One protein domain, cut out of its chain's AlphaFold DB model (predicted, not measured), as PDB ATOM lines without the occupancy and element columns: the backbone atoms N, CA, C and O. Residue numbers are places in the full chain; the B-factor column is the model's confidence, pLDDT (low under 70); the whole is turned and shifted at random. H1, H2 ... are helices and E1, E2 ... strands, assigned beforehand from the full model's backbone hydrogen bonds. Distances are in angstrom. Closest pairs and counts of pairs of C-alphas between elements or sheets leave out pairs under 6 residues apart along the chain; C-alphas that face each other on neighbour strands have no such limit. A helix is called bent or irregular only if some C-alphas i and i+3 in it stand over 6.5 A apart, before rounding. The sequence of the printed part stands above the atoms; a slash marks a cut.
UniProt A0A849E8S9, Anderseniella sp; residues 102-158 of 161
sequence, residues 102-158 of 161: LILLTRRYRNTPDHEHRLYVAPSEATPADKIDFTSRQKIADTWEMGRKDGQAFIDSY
ATOM      1  N   LEU A 102       0.254 -48.828  26.505       94.88
ATOM      2  CA  LEU A 102       0.913 -47.720  25.814       94.88
ATOM      3  C   LEU A 102       1.525 -48.233  24.505       94.88
ATOM      4  O   LEU A 102       2.413 -49.083  24.519       94.88
ATOM      5  N   ILE A 103       1.073 -47.695  23.377       96.69
ATOM      6  CA  ILE A 103       1.553 -48.029  22.040       96.69
ATOM      7  C   ILE A 103       2.429 -46.886  21.532       96.69
ATOM      8  O   ILE A 103       1.934 -45.815  21.177       96.69
ATOM      9  N   LEU A 104       3.735 -47.139  21.446       96.12
ATOM     10  CA  LEU A 104       4.701 -46.204  20.874       96.12
ATOM     11  C   LEU A 104       4.830 -46.445  19.369       96.12
ATOM     12  O   LEU A 104       5.297 -47.494  18.924       96.12
ATOM     13  N   LEU A 105       4.406 -45.469  18.577       96.06
ATOM     14  CA  LEU A 105       4.460 -45.523  17.123       96.06
ATOM     15  C   LEU A 105       5.752 -44.874  16.617       96.06
ATOM     16  O   LEU A 105       6.291 -43.957  17.224       96.06
ATOM     17  N   THR A 106       6.218 -45.305  15.446       93.12
ATOM     18  CA  THR A 106       7.377 -44.708  14.749       93.12
ATOM     19  C   THR A 106       6.971 -43.796  13.592       93.12
ATOM     20  O   THR A 106       7.808 -43.284  12.859       93.12
ATOM     21  N   ARG A 107       5.664 -43.594  13.399       93.50
ATOM     22  CA  ARG A 107       5.098 -42.688  12.397       93.50
ATOM     23  C   ARG A 107       3.703 -42.252  12.801       93.50
ATOM     24  O   ARG A 107       3.030 -42.918  13.587       93.50
ATOM     25  N   ARG A 108       3.239 -41.173  12.181       94.94
ATOM     26  CA  ARG A 108       1.862 -40.708  12.322       94.94
ATOM     27  C   ARG A 108       0.931 -41.502  11.410       94.94
ATOM     28  O   ARG A 108       1.218 -41.721  10.232       94.94
ATOM     29  N   TYR A 109      -0.200 -41.901  11.971       96.19
ATOM     30  CA  TYR A 109      -1.307 -42.539  11.273       96.19
ATOM     31  C   TYR A 109      -2.494 -41.576  11.277       96.19
ATOM     32  O   TYR A 109      -2.689 -40.856  12.254       96.19
ATOM     33  N   ARG A 110      -3.278 -41.527  10.191       96.25
ATOM     34  CA  ARG A 110      -4.498 -40.698  10.171       96.25
ATOM     35  C   ARG A 110      -5.586 -41.281  11.070       96.25
ATOM     36  O   ARG A 110      -6.379 -40.525  11.609       96.25
ATOM     37  N   ASN A 111      -5.606 -42.607  11.205       96.12
ATOM     38  CA  ASN A 111      -6.664 -43.356  11.869       96.12
ATOM     39  C   ASN A 111      -6.076 -44.275  12.950       96.12
ATOM     40  O   ASN A 111      -5.912 -45.482  12.746       96.12
ATOM     41  N   THR A 112      -5.743 -43.703  14.104       95.38
ATOM     42  CA  THR A 112      -5.493 -44.466  15.336       95.38
ATOM     43  C   THR A 112      -6.826 -44.734  16.037       95.38
ATOM     44  O   THR A 112      -7.598 -43.787  16.194       95.38
ATOM     45  N   PRO A 113      -7.136 -45.983  16.431       93.00
ATOM     46  CA  PRO A 113      -8.370 -46.274  17.153       93.00
ATOM     47  C   PRO A 113      -8.444 -45.503  18.471       93.00
ATOM     48  O   PRO A 113      -7.466 -45.477  19.216       93.00
ATOM     49  N   ASP A 114      -9.608 -44.930  18.758       92.69
ATOM     50  CA  ASP A 114      -9.931 -44.434  20.092       92.69
ATOM     51  C   ASP A 114     -10.400 -45.613  20.954       92.69
ATOM     52  O   ASP A 114     -11.252 -46.399  20.526       92.69
ATOM     53  N   HIS A 115      -9.776 -45.804  22.113       93.00
ATOM     54  CA  HIS A 115     -10.031 -46.951  22.978       93.00
ATOM     55  C   HIS A 115      -9.655 -46.635  24.426       93.00
ATOM     56  O   HIS A 115      -8.544 -46.190  24.700       93.00
ATOM     57  N   GLU A 116     -10.545 -46.969  25.361       92.00
ATOM     58  CA  GLU A 116     -10.449 -46.597  26.781       92.00
ATOM     59  C   GLU A 116      -9.118 -46.994  27.443       92.00
ATOM     60  O   GLU A 116      -8.542 -46.227  28.207       92.00
ATOM     61  N   HIS A 117      -8.599 -48.182  27.125       93.50
ATOM     62  CA  HIS A 117      -7.373 -48.713  27.737       93.50
ATOM     63  C   HIS A 117      -6.141 -48.717  26.820       93.50
ATOM     64  O   HIS A 117      -5.154 -49.386  27.124       93.50
ATOM     65  N   ARG A 118      -6.175 -48.021  25.676       94.94
ATOM     66  CA  ARG A 118      -5.040 -48.000  24.739       94.94
ATOM     67  C   ARG A 118      -4.641 -46.569  24.427       94.94
ATOM     68  O   ARG A 118      -5.421 -45.806  23.871       94.94
ATOM     69  N   LEU A 119      -3.394 -46.239  24.727       95.12
ATOM     70  CA  LEU A 119      -2.830 -44.925  24.467       95.12
ATOM     71  C   LEU A 119      -1.832 -45.009  23.318       95.12
ATOM     72  O   LEU A 119      -0.760 -45.593  23.462       95.12
ATOM     73  N   TYR A 120      -2.174 -44.415  22.177       96.56
ATOM     74  CA  TYR A 120      -1.273 -44.321  21.030       96.56
ATOM     75  C   TYR A 120      -0.469 -43.030  21.106       96.56
ATOM     76  O   TYR A 120      -1.034 -41.938  21.082       96.56
ATOM     77  N   VAL A 121       0.855 -43.153  21.131       95.81
ATOM     78  CA  VAL A 121       1.777 -42.016  21.103       95.81
ATOM     79  C   VAL A 121       2.561 -42.075  19.803       95.81
ATOM     80  O   VAL A 121       3.264 -43.044  19.523       95.81
ATOM     81  N   ALA A 122       2.398 -41.043  18.982       95.81
ATOM     82  CA  ALA A 122       3.071 -40.904  17.699       95.81
ATOM     83  C   ALA A 122       4.191 -39.862  17.791       95.81
ATOM     84  O   ALA A 122       4.096 -38.951  18.616       95.81
ATOM     85  N   PRO A 123       5.217 -39.949  16.927       96.25
ATOM     86  CA  PRO A 123       6.228 -38.906  16.849       96.25
ATOM     87  C   PRO A 123       5.598 -37.573  16.433       96.25
ATOM     88  O   PRO A 123       4.608 -37.545  15.685       96.25
ATOM     89  N   SER A 124       6.185 -36.467  16.890       94.81
ATOM     90  CA  SER A 124       5.710 -35.114  16.573       94.81
ATOM     91  C   SER A 124       5.786 -34.822  15.069       94.81
ATOM     92  O   SER A 124       4.875 -34.218  14.489       94.81
ATOM     93  N   GLU A 125       6.818 -35.348  14.413       95.00
ATOM     94  CA  GLU A 125       7.068 -35.237  12.980       95.00
ATOM     95  C   GLU A 125       7.529 -36.567  12.356       95.00
ATOM     96  O   GLU A 125       7.515 -37.622  12.991       95.00
ATOM     97  N   ALA A 126       7.843 -36.560  11.059       93.94
ATOM     98  CA  ALA A 126       8.361 -37.753  10.394       93.94
ATOM     99  C   ALA A 126       9.778 -38.061  10.901       93.94
ATOM    100  O   ALA A 126      10.635 -37.180  10.895       93.94
ATOM    101  N   THR A 127      10.036 -39.310  11.299       93.50
ATOM    102  CA  THR A 127      11.355 -39.721  11.793       93.50
ATOM    103  C   THR A 127      12.423 -39.582  10.696       93.50
ATOM    104  O   THR A 127      12.200 -40.072   9.585       93.50
ATOM    105  N   PRO A 128      13.589 -38.966  10.978       92.62
ATOM    106  CA  PRO A 128      14.662 -38.801   9.993       92.62
ATOM    107  C   PRO A 128      15.236 -40.117   9.449       92.62
ATOM    108  O   PRO A 128      15.599 -40.195   8.274       92.62
ATOM    109  N   ALA A 129      15.346 -41.143  10.296       90.75
ATOM    110  CA  ALA A 129      15.736 -42.488   9.894       90.75
ATOM    111  C   ALA A 129      14.541 -43.235   9.290       90.75
ATOM    112  O   ALA A 129      13.413 -43.145   9.784       90.75
ATOM    113  N   ASP A 130      14.807 -43.999   8.231       82.50
ATOM    114  CA  ASP A 130      13.812 -44.835   7.570       82.50
ATOM    115  C   ASP A 130      14.104 -46.332   7.775       82.50
ATOM    116  O   ASP A 130      15.090 -46.725   8.398       82.50
ATOM    117  N   LYS A 131      13.190 -47.185   7.299       73.31
ATOM    118  CA  LYS A 131      13.215 -48.634   7.559       73.31
ATOM    119  C   LYS A 131      14.378 -49.376   6.889       73.31
ATOM    120  O   LYS A 131      14.620 -50.523   7.248       73.31
ATOM    121  N   ILE A 132      15.022 -48.791   5.877       70.50
ATOM    122  CA  ILE A 132      15.978 -49.495   5.007       70.50
ATOM    123  C   ILE A 132      17.346 -48.797   5.008       70.50
ATOM    124  O   ILE A 132      18.372 -49.468   4.925       70.50
ATOM    125  N   ASP A 133      17.388 -47.473   5.146       72.69
ATOM    126  CA  ASP A 133      18.606 -46.672   5.202       72.69
ATOM    127  C   ASP A 133      19.043 -46.402   6.647       72.69
ATOM    128  O   ASP A 133      18.756 -45.365   7.252       72.69
ATOM    129  N   PHE A 134      19.815 -47.344   7.179       75.69
ATOM    130  CA  PHE A 134      20.547 -47.218   8.441       75.69
ATOM    131  C   PHE A 134      22.029 -46.854   8.227       75.69
ATOM    132  O   PHE A 134      22.864 -47.084   9.100       75.69
ATOM    133  N   THR A 135      22.389 -46.287   7.068       86.81
ATOM    134  CA  THR A 135      23.791 -45.950   6.746       86.81
ATOM    135  C   THR A 135      24.201 -44.556   7.226       86.81
ATOM    136  O   THR A 135      25.385 -44.283   7.438       86.81
ATOM    137  N   SER A 136      23.231 -43.667   7.453       92.25
ATOM    138  CA  SER A 136      23.487 -42.306   7.920       92.25
ATOM    139  C   SER A 136      23.516 -42.221   9.443       92.25
ATOM    140  O   SER A 136      22.480 -42.213  10.112       92.25
ATOM    141  N   ARG A 137      24.720 -42.046   9.998       93.44
ATOM    142  CA  ARG A 137      24.917 -41.748  11.425       93.44
ATOM    143  C   ARG A 137      24.104 -40.533  11.883       93.44
ATOM    144  O   ARG A 137      23.573 -40.550  12.989       93.44
ATOM    145  N   GLN A 138      24.014 -39.498  11.045       94.75
ATOM    146  CA  GLN A 138      23.300 -38.271  11.390       94.75
ATOM    147  C   GLN A 138      21.796 -38.521  11.517       94.75
ATOM    148  O   GLN A 138      21.221 -38.174  12.539       94.75
ATOM    149  N   LYS A 139      21.177 -39.229  10.556       94.44
ATOM    150  CA  LYS A 139      19.744 -39.573  10.631       94.44
ATOM    151  C   LYS A 139      19.409 -40.364  11.898       94.44
ATOM    152  O   LYS A 139      18.362 -40.139  12.502       94.44
ATOM    153  N   ILE A 140      20.290 -41.278  12.311       93.75
ATOM    154  CA  ILE A 140      20.123 -42.056  13.548       93.75
ATOM    155  C   ILE A 140      20.174 -41.135  14.773       93.75
ATOM    156  O   ILE A 140      19.295 -41.216  15.629       93.75
ATOM    157  N   ALA A 141      21.166 -40.244  14.844       95.31
ATOM    158  CA  ALA A 141      21.304 -39.292  15.946       95.31
ATOM    159  C   ALA A 141      20.113 -38.321  16.032       95.31
ATOM    160  O   ALA A 141      19.581 -38.103  17.118       95.31
ATOM    161  N   ASP A 142      19.650 -37.801  14.894       95.75
ATOM    162  CA  ASP A 142      18.505 -36.887  14.833       95.75
ATOM    163  C   ASP A 142      17.212 -37.588  15.264       95.75
ATOM    164  O   ASP A 142      16.430 -37.038  16.035       95.75
ATOM    165  N   THR A 143      17.008 -38.837  14.826       95.25
ATOM    166  CA  THR A 143      15.849 -39.649  15.238       95.25
ATOM    167  C   THR A 143      15.859 -39.919  16.740       95.25
ATOM    168  O   THR A 143      14.811 -39.870  17.382       95.25
ATOM    169  N   TRP A 144      17.038 -40.176  17.314       95.56
ATOM    170  CA  TRP A 144      17.198 -40.360  18.753       95.56
ATOM    171  C   TRP A 144      16.828 -39.099  19.539       95.56
ATOM    172  O   TRP A 144      16.017 -39.170  20.463       95.56
ATOM    173  N   GLU A 145      17.382 -37.940  19.170       97.56
ATOM    174  CA  GLU A 145      17.101 -36.693  19.892       97.56
ATOM    175  C   GLU A 145      15.638 -36.264  19.734       97.56
ATOM    176  O   GLU A 145      15.016 -35.823  20.702       97.56
ATOM    177  N   MET A 146      15.056 -36.473  18.550       96.56
ATOM    178  CA  MET A 146      13.630 -36.263  18.314       96.56
ATOM    179  C   MET A 146      12.780 -37.121  19.259       96.56
ATOM    180  O   MET A 146      11.913 -36.588  19.947       96.56
ATOM    181  N   GLY A 147      13.072 -38.421  19.379       96.25
ATOM    182  CA  GLY A 147      12.367 -39.308  20.309       96.25
ATOM    183  C   GLY A 147      12.500 -38.872  21.772       96.25
ATOM    184  O   GLY A 147      11.534 -38.940  22.530       96.25
ATOM    185  N   ARG A 148      13.671 -38.359  22.169       97.50
ATOM    186  CA  ARG A 148      13.904 -37.834  23.522       97.50
ATOM    187  C   ARG A 148      13.058 -36.587  23.804       97.50
ATOM    188  O   ARG A 148      12.463 -36.480  24.875       97.50
ATOM    189  N   LYS A 149      12.986 -35.662  22.843       97.50
ATOM    190  CA  LYS A 149      12.152 -34.454  22.919       97.50
ATOM    191  C   LYS A 149      10.661 -34.798  22.953       97.50
ATOM    192  O   LYS A 149       9.942 -34.262  23.792       97.50
ATOM    193  N   ASP A 150      10.218 -35.703  22.084       97.19
ATOM    194  CA  ASP A 150       8.825 -36.151  22.015       97.19
ATOM    195  C   ASP A 150       8.404 -36.860  23.308       97.19
ATOM    196  O   ASP A 150       7.327 -36.593  23.836       97.19
ATOM    197  N   GLY A 151       9.278 -37.701  23.868       95.81
ATOM    198  CA  GLY A 151       9.048 -38.357  25.154       95.81
ATOM    199  C   GLY A 151       8.931 -37.365  26.314       95.81
ATOM    200  O   GLY A 151       8.038 -37.511  27.146       95.81
ATOM    201  N   GLN A 152       9.775 -36.327  26.347       96.62
ATOM    202  CA  GLN A 152       9.668 -35.271  27.360       96.62
ATOM    203  C   GLN A 152       8.347 -34.505  27.228       96.62
ATOM    204  O   GLN A 152       7.631 -34.353  28.212       96.62
ATOM    205  N   ALA A 153       7.987 -34.087  26.013       95.50
ATOM    206  CA  ALA A 153       6.731 -33.382  25.764       95.50
ATOM    207  C   ALA A 153       5.504 -34.237  26.126       95.50
ATOM    208  O   ALA A 153       4.514 -33.719  26.649       95.50
ATOM    209  N   PHE A 154       5.569 -35.550  25.879       95.00
ATOM    210  CA  PHE A 154       4.540 -36.487  26.313       95.00
ATOM    211  C   PHE A 154       4.413 -36.505  27.840       95.00
ATOM    212  O   PHE A 154       3.313 -36.314  28.339       95.00
ATOM    213  N   ILE A 155       5.512 -36.652  28.585       94.38
ATOM    214  CA  ILE A 155       5.481 -36.651  30.058       94.38
ATOM    215  C   ILE A 155       4.937 -35.325  30.610       94.38
ATOM    216  O   ILE A 155       4.109 -35.343  31.515       94.38
ATOM    217  N   ASP A 156       5.359 -34.190  30.047       94.75
ATOM    218  CA  ASP A 156       4.952 -32.858  30.517       94.75
ATOM    219  C   ASP A 156       3.459 -32.575  30.284       94.75
ATOM    220  O   ASP A 156       2.846 -31.801  31.018       94.75
ATOM    221  N   SER A 157       2.872 -33.180  29.247       91.88
ATOM    222  CA  SER A 157       1.460 -32.997  28.893       91.88
ATOM    223  C   SER A 157       0.545 -34.095  29.435       91.88
ATOM    224  O   SER A 157      -0.661 -33.877  29.570       91.88
ATOM    225  N   TYR A 158       1.092 -35.266  29.753       87.94
ATOM    226  CA  TYR A 158       0.316 -36.410  30.198       87.94
ATOM    227  C   TYR A 158      -0.052 -36.284  31.677       87.94
ATOM    228  O   TYR A 158       0.784 -36.410  32.569       87.94
TER     229      TYR A 158
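What this domain is: This is residues 102 to 158 of the 161 residues of a protein of Anderseniella sp (UniProt A0A849E8S9). A small parallel pair of strands, E1 and E2, lies in a broad loop of chain at one end of an elongated, loosely built domain, and one long helix, H1, folds back along the length from the other end. The link of residues 105 to 117 makes the loop between the two strands, and that of residues 122 to 136 runs out to where the helix begins. The printed part has 57 residues, with two named strands and then one named helix, and its class is mixed, with 28 residues, under half, in named elements. It is loose, with a radius of gyration of the C-alphas of 12.8 A, and the C-alphas span 40 by 24 by 15 A.

How they stand to each other: The sheet pairs E1, residues 102 to 104, with E2, residues 118 to 121, and the two are parallel at 28 degrees between their directions. C-alphas 103 and 120 face each other at 4.8 A. N 103 and O 119 are 2.8 A apart and N 121 and O 103 are 2.9 A apart, both within hydrogen-bond range. H1, residues 137 to 157, is apart from E1. In H1 every O i to N i+4 pair is within hydrogen-bond range.

Where its parts are: E1 begins at C-alpha 102, (0.913, -47.720, 25.814), and E2, 9.8 A long, ends at C-alpha 121, (1.777, -42.016, 21.103). H1 is 30.5 A long, is not bent, and ends at C-alpha 157, (1.460, -32.997, 28.893).

The domain as a whole: The two C-alphas farthest apart, those of Glu 116 and Thr 135, are 39.7 A apart. The printed part has no cut, and both links are long, with 13 and 15 residues. The mean pLDDT of the printed part is 92.9, and no printed residue is under 70.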